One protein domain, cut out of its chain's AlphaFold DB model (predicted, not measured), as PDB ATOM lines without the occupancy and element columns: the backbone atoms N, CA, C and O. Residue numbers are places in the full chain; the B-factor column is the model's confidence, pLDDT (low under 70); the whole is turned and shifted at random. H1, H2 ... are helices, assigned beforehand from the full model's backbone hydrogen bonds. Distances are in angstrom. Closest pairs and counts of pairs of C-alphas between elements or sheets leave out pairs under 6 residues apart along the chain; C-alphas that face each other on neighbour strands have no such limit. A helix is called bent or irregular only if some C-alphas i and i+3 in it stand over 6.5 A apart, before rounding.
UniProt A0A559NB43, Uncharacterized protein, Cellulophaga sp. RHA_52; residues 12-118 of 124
ATOM      1  N   SER A  12      76.575 -22.523 208.617       78.44
ATOM      2  CA  SER A  12      75.922 -23.578 209.406       78.44
ATOM      3  C   SER A  12      74.981 -23.058 210.496       78.44
ATOM      4  O   SER A  12      73.981 -23.708 210.773       78.44
ATOM      5  N   GLY A  13      75.251 -21.892 211.088       77.88
ATOM      6  CA  GLY A  13      74.385 -21.313 212.118       77.88
ATOM      7  C   GLY A  13      73.034 -20.896 211.583       77.88
ATOM      8  O   GLY A  13      72.064 -21.059 212.300       77.88
ATOM      9  N   ILE A  14      72.967 -20.418 210.337       84.00
ATOM     10  CA  ILE A  14      71.702 -20.093 209.659       84.00
ATOM     11  C   ILE A  14      70.881 -21.371 209.454       84.00
ATOM     12  O   ILE A  14      69.673 -21.390 209.662       84.00
ATOM     13  N   LEU A  15      71.551 -22.459 209.067       87.50
ATOM     14  CA  LEU A  15      70.897 -23.750 208.888       87.50
ATOM     15  C   LEU A  15      70.411 -24.322 210.229       87.50
ATOM     16  O   LEU A  15      69.276 -24.778 210.317       87.50
ATOM     17  N   LEU A  16      71.233 -24.257 211.283       88.38
ATOM     18  CA  LEU A  16      70.857 -24.732 212.615       88.38
ATOM     19  C   LEU A  16      69.709 -23.918 213.227       88.38
ATOM     20  O   LEU A  16      68.792 -24.513 213.786       88.38
ATOM     21  N   THR A  17      69.737 -22.584 213.140       89.31
ATOM     22  CA  THR A  17      68.631 -21.746 213.636       89.31
ATOM     23  C   THR A  17      67.358 -21.986 212.839       89.31
ATOM     24  O   THR A  17      66.285 -22.066 213.432       89.31
ATOM     25  N   GLY A  18      67.465 -22.180 211.522       90.44
ATOM     26  CA  GLY A  18      66.334 -22.559 210.682       90.44
ATOM     27  C   GLY A  18      65.722 -23.902 211.086       90.44
ATOM     28  O   GLY A  18      64.517 -23.978 211.318       90.44
ATOM     29  N   LEU A  19      66.547 -24.941 211.250       93.00
ATOM     30  CA  LEU A  19      66.100 -26.260 211.719       93.00
ATOM     31  C   LEU A  19      65.457 -26.188 213.106       93.00
ATOM     32  O   LEU A  19      64.423 -26.806 213.336       93.00
ATOM     33  N   TYR A  20      66.038 -25.404 214.013       92.88
ATOM     34  CA  TYR A  20      65.474 -25.180 215.340       92.88
ATOM     35  C   TYR A  20      64.111 -24.470 215.279       92.88
ATOM     36  O   TYR A  20      63.192 -24.846 216.003       92.88
ATOM     37  N   GLY A  21      63.943 -23.501 214.374       91.00
ATOM     38  CA  GLY A  21      62.658 -22.840 214.126       91.00
ATOM     39  C   GLY A  21      61.587 -23.808 213.634       91.00
ATOM     40  O   GLY A  21      60.480 -23.818 214.169       91.00
ATOM     41  N   VAL A  22      61.929 -24.672 212.672       91.69
ATOM     42  CA  VAL A  22      61.024 -25.736 212.200       91.69
ATOM     43  C   VAL A  22      60.673 -26.690 213.339       91.69
ATOM     44  O   VAL A  22      59.508 -27.033 213.513       91.69
ATOM     45  N   PHE A  23      61.658 -27.090 214.142       91.38
ATOM     46  CA  PHE A  23      61.452 -28.000 215.264       91.38
ATOM     47  C   PHE A  23      60.475 -27.436 216.302       91.38
ATOM     48  O   PHE A  23      59.495 -28.102 216.635       91.38
ATOM     49  N   LEU A  24      60.688 -26.202 216.774       89.88
ATOM     50  CA  LEU A  24      59.766 -25.565 217.723       89.88
ATOM     51  C   LEU A  24      58.369 -25.388 217.138       89.88
ATOM     52  O   LEU A  24      57.381 -25.578 217.842       89.88
ATOM     53  N   ARG A  25      58.281 -25.064 215.848       88.06
ATOM     54  CA  ARG A  25      56.998 -24.950 215.164       88.06
ATOM     55  C   ARG A  25      56.236 -26.274 215.169       88.06
ATOM     56  O   ARG A  25      55.067 -26.290 215.535       88.06
ATOM     57  N   VAL A  26      56.893 -27.379 214.820       89.12
ATOM     58  CA  VAL A  26      56.275 -28.716 214.857       89.12
ATOM     59  C   VAL A  26      55.839 -29.076 216.279       89.12
ATOM     60  O   VAL A  26      54.747 -29.607 216.457       89.12
ATOM     61  N   LEU A  27      56.639 -28.749 217.300       88.19
ATOM     62  CA  LEU A  27      56.251 -28.956 218.700       88.19
ATOM     63  C   LEU A  27      54.999 -28.159 219.092       88.19
ATOM     64  O   LEU A  27      54.115 -28.705 219.750       88.19
ATOM     65  N   ARG A  28      54.902 -26.895 218.671       84.50
ATOM     66  CA  ARG A  28      53.726 -26.053 218.928       84.50
ATOM     67  C   ARG A  28      52.487 -26.577 218.201       84.50
ATOM     68  O   ARG A  28      51.442 -26.710 218.816       84.50
ATOM     69  N   GLU A  29      52.599 -26.884 216.909       85.00
ATOM     70  CA  GLU A  29      51.444 -27.210 216.056       85.00
ATOM     71  C   GLU A  29      50.959 -28.655 216.190       85.00
ATOM     72  O   GLU A  29      49.755 -28.894 216.202       85.00
ATOM     73  N   CYS A  30      51.866 -29.634 216.269       86.12
ATOM     74  CA  CYS A  30      51.483 -31.047 216.331       86.12
ATOM     75  C   CYS A  30      51.303 -31.569 217.756       86.12
ATOM     76  O   CYS A  30      50.586 -32.549 217.943       86.12
ATOM     77  N   PHE A  31      51.977 -30.970 218.741       83.00
ATOM     78  CA  PHE A  31      52.018 -31.495 220.109       83.00
ATOM     79  C   PHE A  31      51.435 -30.533 221.150       83.00
ATOM     80  O   PHE A  31      51.481 -30.852 222.336       83.00
ATOM     81  N   ASP A  32      50.909 -29.379 220.719       77.75
ATOM     82  CA  ASP A  32      50.349 -28.323 221.578       77.75
ATOM     83  C   ASP A  32      51.290 -27.932 222.735       77.75
ATOM     84  O   ASP A  32      50.894 -27.601 223.855       77.75
ATOM     85  N   VAL A  33      52.600 -28.022 222.480       77.75
ATOM     86  CA  VAL A  33      53.611 -27.670 223.471       77.75
ATOM     87  C   VAL A  33      53.706 -26.153 223.517       77.75
ATOM     88  O   VAL A  33      54.160 -25.518 222.558       77.75
ATOM     89  N   SER A  34      53.339 -25.578 224.666       72.00
ATOM     90  CA  SER A  34      53.557 -24.162 224.960       72.00
ATOM     91  C   SER A  34      55.058 -23.854 224.936       72.00
ATOM     92  O   SER A  34      55.796 -24.063 225.899       72.00
ATOM     93  N   SER A  35      55.521 -23.396 223.778       66.44
ATOM     94  CA  SER A  35      56.909 -23.021 223.495       66.44
ATOM     95  C   SER A  35      57.103 -21.503 223.491       66.44
ATOM     96  O   SER A  35      58.203 -21.018 223.238       66.44
ATOM     97  N   GLU A  36      56.069 -20.750 223.887       70.50
ATOM     98  CA  GLU A  36      56.042 -19.283 223.983       70.50
ATOM     99  C   GLU A  36      56.843 -18.731 225.174       70.50
ATOM    100  O   GLU A  36      56.634 -17.616 225.651       70.50
ATOM    101  N   ASN A  37      57.805 -19.509 225.665       82.81
ATOM    102  CA  ASN A  37      58.734 -19.047 226.672       82.81
ATOM    103  C   ASN A  37      59.811 -18.179 226.017       82.81
ATOM    104  O   ASN A  37      60.445 -18.561 225.028       82.81
ATOM    105  N   PHE A  38      60.077 -17.042 226.652       81.88
ATOM    106  CA  PHE A  38      61.110 -16.093 226.269       81.88
ATOM    107  C   PHE A  38      62.463 -16.760 225.948       81.88
ATOM    108  O   PHE A  38      63.132 -16.403 224.976       81.88
ATOM    109  N   ILE A  39      62.859 -17.772 226.726       87.62
ATOM    110  CA  ILE A  39      64.139 -18.471 226.545       87.62
ATOM    111  C   ILE A  39      64.186 -19.200 225.195       87.62
ATOM    112  O   ILE A  39      65.175 -19.078 224.467       87.62
ATOM    113  N   PHE A  40      63.127 -19.928 224.838       87.88
ATOM    114  CA  PHE A  40      63.095 -20.742 223.620       87.88
ATOM    115  C   PHE A  40      63.002 -19.897 222.349       87.88
ATOM    116  O   PHE A  40      63.575 -20.302 221.337       87.88
ATOM    117  N   ILE A  41      62.350 -18.732 222.418       88.31
ATOM    118  CA  ILE A  41      62.171 -17.819 221.279       88.31
ATOM    119  C   ILE A  41      63.384 -16.903 221.074       88.31
ATOM    120  O   ILE A  41      63.753 -16.632 219.936       88.31
ATOM    121  N   PHE A  42      64.024 -16.417 222.139       88.38
ATOM    122  CA  PHE A  42      65.074 -15.398 222.001       88.38
ATOM    123  C   PHE A  42      66.466 -15.909 222.363       88.38
ATOM    124  O   PHE A  42      67.414 -15.692 221.612       88.38
ATOM    125  N   VAL A  43      66.610 -16.610 223.487       89.00
ATOM    126  CA  VAL A  43      67.931 -16.970 224.030       89.00
ATOM    127  C   VAL A  43      68.552 -18.144 223.277       89.00
ATOM    128  O   VAL A  43      69.704 -18.068 222.852       89.00
ATOM    129  N   VAL A  44      67.805 -19.229 223.075       91.12
ATOM    130  CA  VAL A  44      68.321 -20.421 222.384       91.12
ATOM    131  C   VAL A  44      68.755 -20.133 220.938       91.12
ATOM    132  O   VAL A  44      69.906 -20.434 220.609       91.12
ATOM    133  N   PRO A  45      67.933 -19.515 220.066       90.75
ATOM    134  CA  PRO A  45      68.357 -19.234 218.693       90.75
ATOM    135  C   PRO A  45      69.524 -18.243 218.643       90.75
ATOM    136  O   PRO A  45      70.394 -18.364 217.778       90.75
ATOM    137  N   ALA A  46      69.611 -17.319 219.605       90.94
ATOM    138  CA  ALA A  46      70.758 -16.435 219.762       90.94
ATOM    139  C   ALA A  46      72.049 -17.217 220.055       90.94
ATOM    140  O   ALA A  46      73.047 -17.025 219.358       90.94
ATOM    141  N   ILE A  47      72.027 -18.159 221.004       91.00
ATOM    142  CA  ILE A  47      73.180 -19.024 221.307       91.00
ATOM    143  C   ILE A  47      73.583 -19.837 220.073       91.00
ATOM    144  O   ILE A  47      74.757 -19.841 219.702       91.00
ATOM    145  N   ILE A  48      72.618 -20.470 219.402       91.31
ATOM    146  CA  ILE A  48      72.859 -21.260 218.185       91.31
ATOM    147  C   ILE A  48      73.535 -20.400 217.107       91.31
ATOM    148  O   ILE A  48      74.489 -20.840 216.465       91.31
ATOM    149  N   SER A  49      73.093 -19.152 216.939       89.12
ATOM    150  CA  SER A  49      73.654 -18.227 215.952       89.12
ATOM    151  C   SER A  49      75.104 -17.806 216.238       89.12
ATOM    152  O   SER A  49      75.837 -17.463 215.308       89.12
ATOM    153  N   LEU A  50      75.543 -17.872 217.500       89.12
ATOM    154  CA  LEU A  50      76.916 -17.567 217.913       89.12
ATOM    155  C   LEU A  50      77.867 -18.760 217.765       89.12
ATOM    156  O   LEU A  50      79.080 -18.555 217.697       89.12
ATOM    157  N   VAL A  51      77.359 -19.994 217.676       87.06
ATOM    158  CA  VAL A  51      78.196 -21.203 217.544       87.06
ATOM    159  C   VAL A  51      79.181 -21.092 216.368       87.06
ATOM    160  O   VAL A  51      80.380 -21.283 216.581       87.06
ATOM    161  N   PRO A  52      78.769 -20.708 215.145       79.75
ATOM    162  CA  PRO A  52      79.709 -20.532 214.042       79.75
ATOM    163  C   PRO A  52      80.636 -19.339 214.251       79.75
ATOM    164  O   PRO A  52      81.756 -19.364 213.769       79.75
ATOM    165  N   VAL A  53      80.224 -18.302 214.981       83.44
ATOM    166  CA  VAL A  53      81.117 -17.175 215.291       83.44
ATOM    167  C   VAL A  53      82.291 -17.637 216.160       83.44
ATOM    168  O   VAL A  53      83.417 -17.184 215.963       83.44
ATOM    169  N   TYR A  54      82.044 -18.573 217.081       81.19
ATOM    170  CA  TYR A  54      83.075 -19.139 217.948       81.19
ATOM    171  C   TYR A  54      83.955 -20.185 217.242       81.19
ATOM    172  O   TYR A  54      85.176 -20.186 217.399       81.19
ATOM    173  N   TYR A  55      83.345 -21.079 216.455       74.56
ATOM    174  CA  TYR A  55      84.022 -22.258 215.897       74.56
ATOM    175  C   TYR A  55      84.422 -22.144 214.420       74.56
ATOM    176  O   TYR A  55      85.291 -22.898 213.974       74.56
ATOM    177  N   ALA A  56      83.821 -21.246 213.634       65.56
ATOM    178  CA  ALA A  56      84.115 -21.181 212.207       65.56
ATOM    179  C   ALA A  56      85.527 -20.641 211.964       65.56
ATOM    180  O   ALA A  56      85.900 -19.533 212.345       65.56
ATOM    181  N   THR A  57      86.305 -21.421 211.223       57.53
ATOM    182  CA  THR A  57      87.632 -21.056 210.709       57.53
ATOM    183  C   THR A  57      87.567 -20.284 209.393       57.53
ATOM    184  O   THR A  57      88.600 -19.935 208.816       57.53
ATOM    185  N   THR A  58      86.358 -19.970 208.921       57.72
ATOM    186  CA  THR A  58      86.063 -19.385 207.606       57.72
ATOM    187  C   THR A  58      85.626 -17.911 207.701       57.72
ATOM    188  O   THR A  58      85.205 -17.450 208.756       57.72
ATOM    189  N   GLY A  59      85.787 -17.146 206.613       59.66
ATOM    190  CA  GLY A  59      85.963 -15.677 206.564       59.66
ATOM    191  C   GLY A  59      84.923 -14.726 207.188       59.66
ATOM    192  O   GLY A  59      85.063 -13.514 207.004       59.66
ATOM    193  N   ILE A  60      83.920 -15.203 207.932       60.50
ATOM    194  CA  ILE A  60      82.992 -14.367 208.716       60.50
ATOM    195  C   ILE A  60      83.743 -13.550 209.781       60.50
ATOM    196  O   ILE A  60      83.491 -12.354 209.911       60.50
ATOM    197  N   TYR A  61      84.740 -14.131 210.462       65.19
ATOM    198  CA  TYR A  61      85.501 -13.449 211.527       65.19
ATOM    199  C   TYR A  61      86.420 -12.316 211.038       65.19
ATOM    200  O   TYR A  61      86.992 -11.590 211.851       65.19
ATOM    201  N   ARG A  62      86.590 -12.136 209.718       68.00
ATOM    202  CA  ARG A  62      87.443 -11.066 209.170       68.00
ATOM    203  C   ARG A  62      86.787  -9.684 209.203       68.00
ATOM    204  O   ARG A  62      87.510  -8.696 209.145       68.00
ATOM    205  N   SER A  63      85.458  -9.591 209.300       82.94
ATOM    206  CA  SER A  63      84.744  -8.308 209.264       82.94
ATOM    207  C   SER A  63      83.828  -8.131 210.471       82.94
ATOM    208  O   SER A  63      82.962  -8.966 210.722       82.94
ATOM    209  N   LYS A  64      83.967  -6.995 211.172       83.50
ATOM    210  CA  LYS A  64      83.085  -6.609 212.288       83.50
ATOM    211  C   LYS A  64      81.617  -6.523 211.857       83.50
ATOM    212  O   LYS A  64      80.743  -6.936 212.607       83.50
ATOM    213  N   LEU A  65      81.359  -6.056 210.632       87.38
ATOM    214  CA  LEU A  65      80.006  -6.009 210.072       87.38
ATOM    215  C   LEU A  65      79.419  -7.414 209.929       87.38
ATOM    216  O   LEU A  65      78.289  -7.648 210.335       87.38
ATOM    217  N   LYS A  66      80.196  -8.370 209.409       85.81
ATOM    218  CA  LYS A  66      79.731  -9.759 209.280       85.81
ATOM    219  C   LYS A  66      79.502 -10.402 210.647       85.81
ATOM    220  O   LYS A  66      78.509 -11.092 210.811       85.81
ATOM    221  N   LEU A  67      80.373 -10.134 211.620       88.31
ATOM    222  CA  LEU A  67      80.221 -10.610 212.998       88.31
ATOM    223  C   LEU A  67      78.947 -10.090 213.676       88.31
ATOM    224  O   LEU A  67      78.363 -10.814 214.471       88.31
ATOM    225  N   PHE A  68      78.509  -8.874 213.342       91.12
ATOM    226  CA  PHE A  68      77.258  -8.305 213.841       91.12
ATOM    227  C   PHE A  68      76.032  -8.854 213.107       91.12
ATOM    228  O   PHE A  68      75.103  -9.377 213.716       91.12
ATOM    229  N   PHE A  69      76.029  -8.745 211.778       90.50
ATOM    230  CA  PHE A  69      74.850  -9.050 210.973       90.50
ATOM    231  C   PHE A  69      74.584 -10.549 210.843       90.50
ATOM    232  O   PHE A  69      73.438 -10.944 210.658       90.50
ATOM    233  N   TYR A  70      75.606 -11.399 210.956       89.12
ATOM    234  CA  TYR A  70      75.422 -12.845 210.874       89.12
ATOM    235  C   TYR A  70      74.472 -13.396 211.950       89.12
ATOM    236  O   TYR A  70      73.450 -13.978 211.577       89.12
ATOM    237  N   PRO A  71      74.746 -13.220 213.259       90.25
ATOM    238  CA  PRO A  71      73.832 -13.703 214.282       90.25
ATOM    239  C   PRO A  71      72.476 -12.996 214.207       90.25
ATOM    240  O   PRO A  71      71.458 -13.670 214.309       90.25
ATOM    241  N   PHE A  72      72.453 -11.691 213.904       91.25
ATOM    242  CA  PHE A  72      71.221 -10.921 213.691       91.25
ATOM    243  C   PHE A  72      70.297 -11.583 212.655       91.25
ATOM    244  O   PHE A  72      69.165 -11.950 212.971       91.25
ATOM    245  N   PHE A  73      70.786 -11.800 211.429       90.56
ATOM    246  CA  PHE A  73      69.977 -12.382 210.355       90.56
ATOM    247  C   PHE A  73      69.638 -13.849 210.608       90.56
ATOM    248  O   PHE A  73      68.556 -14.293 210.240       90.56
ATOM    249  N   SER A  74      70.525 -14.594 211.269       91.44
ATOM    250  CA  SER A  74      70.259 -15.978 211.661       91.44
ATOM    251  C   SER A  74      69.090 -16.072 212.652       91.44
ATOM    252  O   SER A  74      68.170 -16.866 212.461       91.44
ATOM    253  N   THR A  75      69.067 -15.210 213.673       91.75
ATOM    254  CA  THR A  75      67.949 -15.137 214.626       91.75
ATOM    255  C   THR A  75      66.670 -14.573 214.009       91.75
ATOM    256  O   THR A  75      65.578 -15.015 214.359       91.75
ATOM    257  N   LEU A  76      66.787 -13.645 213.054       90.94
ATOM    258  CA  LEU A  76      65.640 -13.120 212.314       90.94
ATOM    259  C   LEU A  76      65.002 -14.205 211.438       90.94
ATOM    260  O   LEU A  76      63.782 -14.318 211.388       90.94
ATOM    261  N   LEU A  77      65.819 -15.032 210.779       91.69
ATOM    262  CA  LEU A  77      65.333 -16.155 209.980       91.69
ATOM    263  C   LEU A  77      64.584 -17.173 210.843       91.69
ATOM    264  O   LEU A  77      63.507 -17.621 210.452       91.69
ATOM    265  N   PHE A  78      65.121 -17.498 212.024       92.94
ATOM    266  CA  PHE A  78      64.406 -18.306 213.012       92.94
ATOM    267  C   PHE A  78      63.027 -17.712 213.315       92.94
ATOM    268  O   PHE A  78      62.035 -18.436 213.246       92.94
ATOM    269  N   LEU A  79      62.953 -16.404 213.598       90.50
ATOM    270  CA  LEU A  79      61.692 -15.753 213.944       90.50
ATOM    271  C   LEU A  79      60.671 -15.876 212.812       90.50
ATOM    272  O   LEU A  79      59.510 -16.196 213.071       90.50
ATOM    273  N   ILE A  80      61.106 -15.634 211.573       90.19
ATOM    274  CA  ILE A  80      60.255 -15.769 210.389       90.19
ATOM    275  C   ILE A  80      59.694 -17.189 210.334       90.19
ATOM    276  O   ILE A  80      58.481 -17.342 210.308       90.19
ATOM    277  N   ILE A  81      60.552 -18.214 210.386       90.31
ATOM    278  CA  ILE A  81      60.155 -19.630 210.287       90.31
ATOM    279  C   ILE A  81      59.189 -20.033 211.406       90.31
ATOM    280  O   ILE A  81      58.177 -20.681 211.132       90.31
ATOM    281  N   TYR A  82      59.500 -19.648 212.645       88.44
ATOM    282  CA  TYR A  82      58.685 -19.945 213.823       88.44
ATOM    283  C   TYR A  82      57.299 -19.290 213.739       88.44
ATOM    284  O   TYR A  82      56.301 -19.918 214.081       88.44
ATOM    285  N   SER A  83      57.228 -18.057 213.231       86.44
ATOM    286  CA  SER A  83      56.004 -17.243 213.252       86.44
ATOM    287  C   SER A  83      55.183 -17.299 211.958       86.44
ATOM    288  O   SER A  83      54.142 -16.651 211.887       86.44
ATOM    289  N   VAL A  84      55.601 -18.053 210.928       81.19
ATOM    290  CA  VAL A  84      54.868 -18.144 209.639       81.19
ATOM    291  C   VAL A  84      53.390 -18.503 209.834       81.19
ATOM    292  O   VAL A  84      52.540 -18.010 209.096       81.19
ATOM    293  N   SER A  85      53.077 -19.353 210.811       72.75
ATOM    294  CA  SER A  85      51.711 -19.844 211.041       72.75
ATOM    295  C   SER A  85      50.804 -18.854 211.759       72.75
ATOM    296  O   SER A  85      49.589 -18.936 211.615       72.75
ATOM    297  N   SER A  86      51.374 -17.902 212.500       72.81
ATOM    298  CA  SER A  86      50.637 -16.850 213.196       72.81
ATOM    299  C   SER A  86      51.201 -15.479 212.833       72.81
ATOM    300  O   SER A  86      52.040 -14.894 213.516       72.81
ATOM    301  N   TRP A  87      50.677 -14.930 211.735       74.69
ATOM    302  CA  TRP A  87      50.999 -13.584 211.245       74.69
ATOM    303  C   TRP A  87      50.759 -12.468 212.273       74.69
ATOM    304  O   TRP A  87      51.336 -11.391 212.152       74.69
ATOM    305  N   THR A  88      49.930 -12.718 213.285       80.06
ATOM    306  CA  THR A  88      49.682 -11.816 214.418       80.06
ATOM    307  C   THR A  88      50.855 -11.735 215.387       80.06
ATOM    308  O   THR A  88      51.119 -10.668 215.938       80.06
ATOM    309  N   ASP A  89      51.577 -12.837 215.575       80.94
ATOM    310  CA  ASP A  89      52.610 -12.953 216.607       80.94
ATOM    311  C   ASP A  89      53.952 -12.429 216.082       80.94
ATOM    312  O   ASP A  89      54.757 -11.877 216.835       80.94
ATOM    313  N   PHE A  90      54.172 -12.525 214.766       86.50
ATOM    314  CA  PHE A  90      55.405 -12.080 214.120       86.50
ATOM    315  C   PHE A  90      55.755 -10.603 214.405       86.50
ATOM    316  O   PHE A  90      56.872 -10.358 214.867       86.50
ATOM    317  N   PRO A  91      54.863  -9.606 214.203       87.31
ATOM    318  CA  PRO A  91      55.178  -8.209 214.505       87.31
ATOM    319  C   PRO A  91      55.483  -7.979 215.988       87.31
ATOM    320  O   PRO A  91      56.362  -7.182 216.318       87.31
ATOM    321  N   VAL A  92      54.785  -8.688 216.880       87.19
ATOM    322  CA  VAL A  92      54.961  -8.576 218.333       87.19
ATOM    323  C   VAL A  92      56.339  -9.088 218.736       87.19
ATOM    324  O   VAL A  92      57.095  -8.380 219.402       87.19
ATOM    325  N   PHE A  93      56.714 -10.282 218.281       87.25
ATOM    326  CA  PHE A  93      58.035 -10.842 218.542       87.25
ATOM    327  C   PHE A  93      59.156 -10.068 217.849       87.25
ATOM    328  O   PHE A  93      60.243  -9.962 218.411       87.25
ATOM    329  N   LEU A  94      58.907  -9.485 216.675       88.81
ATOM    330  CA  LEU A  94      59.874  -8.624 216.000       88.81
ATOM    331  C   LEU A  94      60.144  -7.355 216.816       88.81
ATOM    332  O   LEU A  94      61.303  -6.983 217.000       88.81
ATOM    333  N   LEU A  95      59.092  -6.715 217.334       89.12
ATOM    334  CA  LEU A  95      59.199  -5.500 218.140       89.12
ATOM    335  C   LEU A  95      59.863  -5.775 219.498       89.12
ATOM    336  O   LEU A  95      60.800  -5.073 219.875       89.12
ATOM    337  N   LEU A  96      59.420  -6.817 220.210       86.88
ATOM    338  CA  LEU A  96      59.987  -7.221 221.505       86.88
ATOM    339  C   LEU A  96      61.408  -7.782 221.371       86.88
ATOM    340  O   LEU A  96      62.244  -7.590 222.253       86.88
ATOM    341  N   GLY A  97      61.692  -8.460 220.260       85.06
ATOM    342  CA  GLY A  97      62.982  -9.066 219.947       85.06
ATOM    343  C   GLY A  97      64.032  -8.083 219.449       85.06
ATOM    344  O   GLY A  97      65.219  -8.376 219.541       85.06
ATOM    345  N   LEU A  98      63.637  -6.904 218.963       88.12
ATOM    346  CA  LEU A  98      64.542  -5.891 218.414       88.12
ATOM    347  C   LEU A  98      65.733  -5.553 219.333       88.12
ATOM    348  O   LEU A  98      66.873  -5.656 218.861       88.12
ATOM    349  N   PRO A  99      65.547  -5.228 220.631       89.12
ATOM    350  CA  PRO A  99      66.680  -5.022 221.535       89.12
ATOM    351  C   PRO A  99      67.580  -6.263 221.633       89.12
ATOM    352  O   PRO A  99      68.803  -6.133 221.648       89.12
ATOM    353  N   PHE A 100      67.009  -7.470 221.611       88.38
ATOM    354  CA  PHE A 100      67.768  -8.723 221.651       88.38
ATOM    355  C   PHE A 100      68.561  -8.979 220.368       88.38
ATOM    356  O   PHE A 100      69.705  -9.429 220.446       88.38
ATOM    357  N   TYR A 101      68.019  -8.636 219.198       88.75
ATOM    358  CA  TYR A 101      68.735  -8.750 217.925       88.75
ATOM    359  C   TYR A 101      69.940  -7.808 217.854       88.75
ATOM    360  O   TYR A 101      70.995  -8.168 217.328       88.75
ATOM    361  N   ILE A 102      69.827  -6.614 218.436       91.12
ATOM    362  CA  ILE A 102      70.967  -5.701 218.558       91.12
ATOM    363  C   ILE A 102      72.007  -6.292 219.517       91.12
ATOM    364  O   ILE A 102      73.189  -6.358 219.172       91.12
ATOM    365  N   ILE A 103      71.576  -6.770 220.691       93.06
ATOM    366  CA  ILE A 103      72.466  -7.377 221.693       93.06
ATOM    367  C   ILE A 103      73.225  -8.566 221.097       93.06
ATOM    368  O   ILE A 103      74.440  -8.653 221.271       93.06
ATOM    369  N   ILE A 104      72.560  -9.456 220.354       92.25
ATOM    370  CA  ILE A 104      73.231 -10.628 219.781       92.25
ATOM    371  C   ILE A 104      74.235 -10.251 218.690       92.25
ATOM    372  O   ILE A 104      75.299 -10.863 218.598       92.25
ATOM    373  N   GLY A 105      73.958  -9.196 217.920       91.00
ATOM    374  CA  GLY A 105      74.928  -8.627 216.988       91.00
ATOM    375  C   GLY A 105      76.175  -8.104 217.704       91.00
ATOM    376  O   GLY A 105      77.302  -8.395 217.294       91.00
ATOM    377  N   VAL A 106      76.002  -7.383 218.816       94.06
ATOM    378  CA  VAL A 106      77.128  -6.908 219.643       94.06
ATOM    379  C   VAL A 106      77.912  -8.086 220.230       94.06
ATOM    380  O   VAL A 106      79.143  -8.099 220.155       94.06
ATOM    381  N   LEU A 107      77.225  -9.109 220.745       92.88
ATOM    382  CA  LEU A 107      77.858 -10.336 221.238       92.88
ATOM    383  C   LEU A 107      78.647 -11.051 220.139       92.88
ATOM    384  O   LEU A 107      79.751 -11.520 220.401       92.88
ATOM    385  N   GLY A 108      78.152 -11.071 218.900       90.81
ATOM    386  CA  GLY A 108      78.885 -11.607 217.754       90.81
ATOM    387  C   GLY A 108      80.232 -10.912 217.533       90.81
ATOM    388  O   GLY A 108      81.248 -11.577 217.316       90.81
ATOM    389  N   ILE A 109      80.285  -9.583 217.673       91.12
ATOM    390  CA  ILE A 109      81.545  -8.823 217.607       91.12
ATOM    391  C   ILE A 109      82.479  -9.210 218.761       91.12
ATOM    392  O   ILE A 109      83.665  -9.447 218.523       91.12
ATOM    393  N   LEU A 110      81.963  -9.274 219.993       91.12
ATOM    394  CA  LEU A 110      82.758  -9.599 221.182       91.12
ATOM    395  C   LEU A 110      83.354 -11.007 221.093       91.12
ATOM    396  O   LEU A 110      84.565 -11.174 221.239       91.12
ATOM    397  N   VAL A 111      82.527 -12.004 220.771       89.00
ATOM    398  CA  VAL A 111      82.950 -13.400 220.596       89.00
ATOM    399  C   VAL A 111      83.984 -13.504 219.477       89.00
ATOM    400  O   VAL A 111      85.047 -14.092 219.676       89.00
ATOM    401  N   GLY A 112      83.737 -12.873 218.325       86.00
ATOM    402  CA  GLY A 112      84.700 -12.851 217.223       86.00
ATOM    403  C   GLY A 112      86.031 -12.181 217.594       86.00
ATOM    404  O   GLY A 112      87.092 -12.626 217.151       86.00
ATOM    405  N   GLY A 113      85.996 -11.147 218.440       85.44
ATOM    406  CA  GLY A 113      87.183 -10.493 218.994       85.44
ATOM    407  C   GLY A 113      88.018 -11.428 219.870       85.44
ATOM    408  O   GLY A 113      89.220 -11.568 219.634       85.44
ATOM    409  N   VAL A 114      87.377 -12.128 220.811       85.50
ATOM    410  CA  VAL A 114      88.033 -13.114 221.691       85.50
ATOM    411  C   VAL A 114      88.665 -14.242 220.876       85.50
ATOM    412  O   VAL A 114      89.824 -14.595 221.095       85.50
ATOM    413  N   VAL A 115      87.949 -14.773 219.882       82.06
ATOM    414  CA  VAL A 115      88.459 -15.838 219.000       82.06
ATOM    415  C   VAL A 115      89.671 -15.361 218.196       82.06
ATOM    416  O   VAL A 115      90.649 -16.098 218.041       82.06
ATOM    417  N   LYS A 116      89.647 -14.120 217.694       79.00
ATOM    418  CA  LYS A 116      90.786 -13.526 216.978       79.00
ATOM    419  C   LYS A 116      92.023 -13.426 217.874       79.00
ATOM    420  O   LYS A 116      93.119 -13.760 217.427       79.00
ATOM    421  N   GLU A 117      91.852 -13.005 219.124       80.94
ATOM    422  CA  GLU A 117      92.945 -12.901 220.094       80.94
ATOM    423  C   GLU A 117      93.521 -14.276 220.465       80.94
ATOM    424  O   GLU A 117      94.740 -14.456 220.447       80.94
ATOM    425  N   GLN A 118      92.667 -15.272 220.720       77.88
ATOM    426  CA  GLN A 118      93.092 -16.649 221.007       77.88
ATOM    427  C   GLN A 118      93.912 -17.248 219.859       77.88
ATOM    428  O   GLN A 118      94.963 -17.844 220.091       77.88
TER     429      GLN A 118
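This is residues 12 to 118 of the 124 residues of an uncharacterized protein of Cellulophaga sp. RHA_52 (UniProt A0A559NB43). What shape do these atoms make? They make an elongated up-and-down bundle, with H2 and H4 between H1 and H5b, each helix running against the one before it; H1 and H5b reach toward opposite ends, and H5 bends into its arm H5a. What is it built of? The printed part has 107 residues with five named helices, H1 to H5 in order, and no named strand: all helix. It is compact, radius of gyration of the C-alphas 14.1 A, spanning 45 by 23 by 18 A.

How does the longest helix run? H5, residues 89 to 118, was assigned as one helix by its hydrogen bonds but is bent, C-alphas 96 and 99 being 7.0 A apart; its arms, H5a to residue 96 and H5b from 99, stand at 63 degrees. What touches it? The hub H4, residues 64 to 83, touches H5b, opposite ways at a steep tilt of 43 degrees, closest C-alphas Phe 68 and Gly 105, 3.9 A. H2, residues 38 to 55, only just irregular with C-alphas 41 and 44 6.8 A apart, touches H5b, closest C-alphas Val 53 and Gly 112, 5.9 A. What lies beyond? H1, residues 12 to 31, touches H4, closest C-alphas Ile 14 and Ser 74, 4.8 A, and is apart from H5b. H3, residues 59 to 62, only just touches H4, with 3 pairs of C-alphas within 8 A, only at the corner. Are the backbones helical? Every O i to N i+4 pair is within hydrogen-bond range in H1, H5a and H5b, 10 of 14 in H2 and 14 of 16 in H4; H3 is too short for such a pair.

Where does H1 begin? C-alpha 12 is at (75.922, -23.578, 209.406). How long are the helices? H1 measures 27.4 A, H2 25.9 A, H4 29.1 A and H5b 28.9 A, ending at C-alpha 118, (93.092, -16.649, 221.007).

How large is it? The C-alphas farthest apart, Cys 30 and Glu 117, are 45.4 A apart. Is anything cut or uncertain? The printed part has no cut and no long link; pLDDT is under 70 at residue 35 and residues 56 to 62.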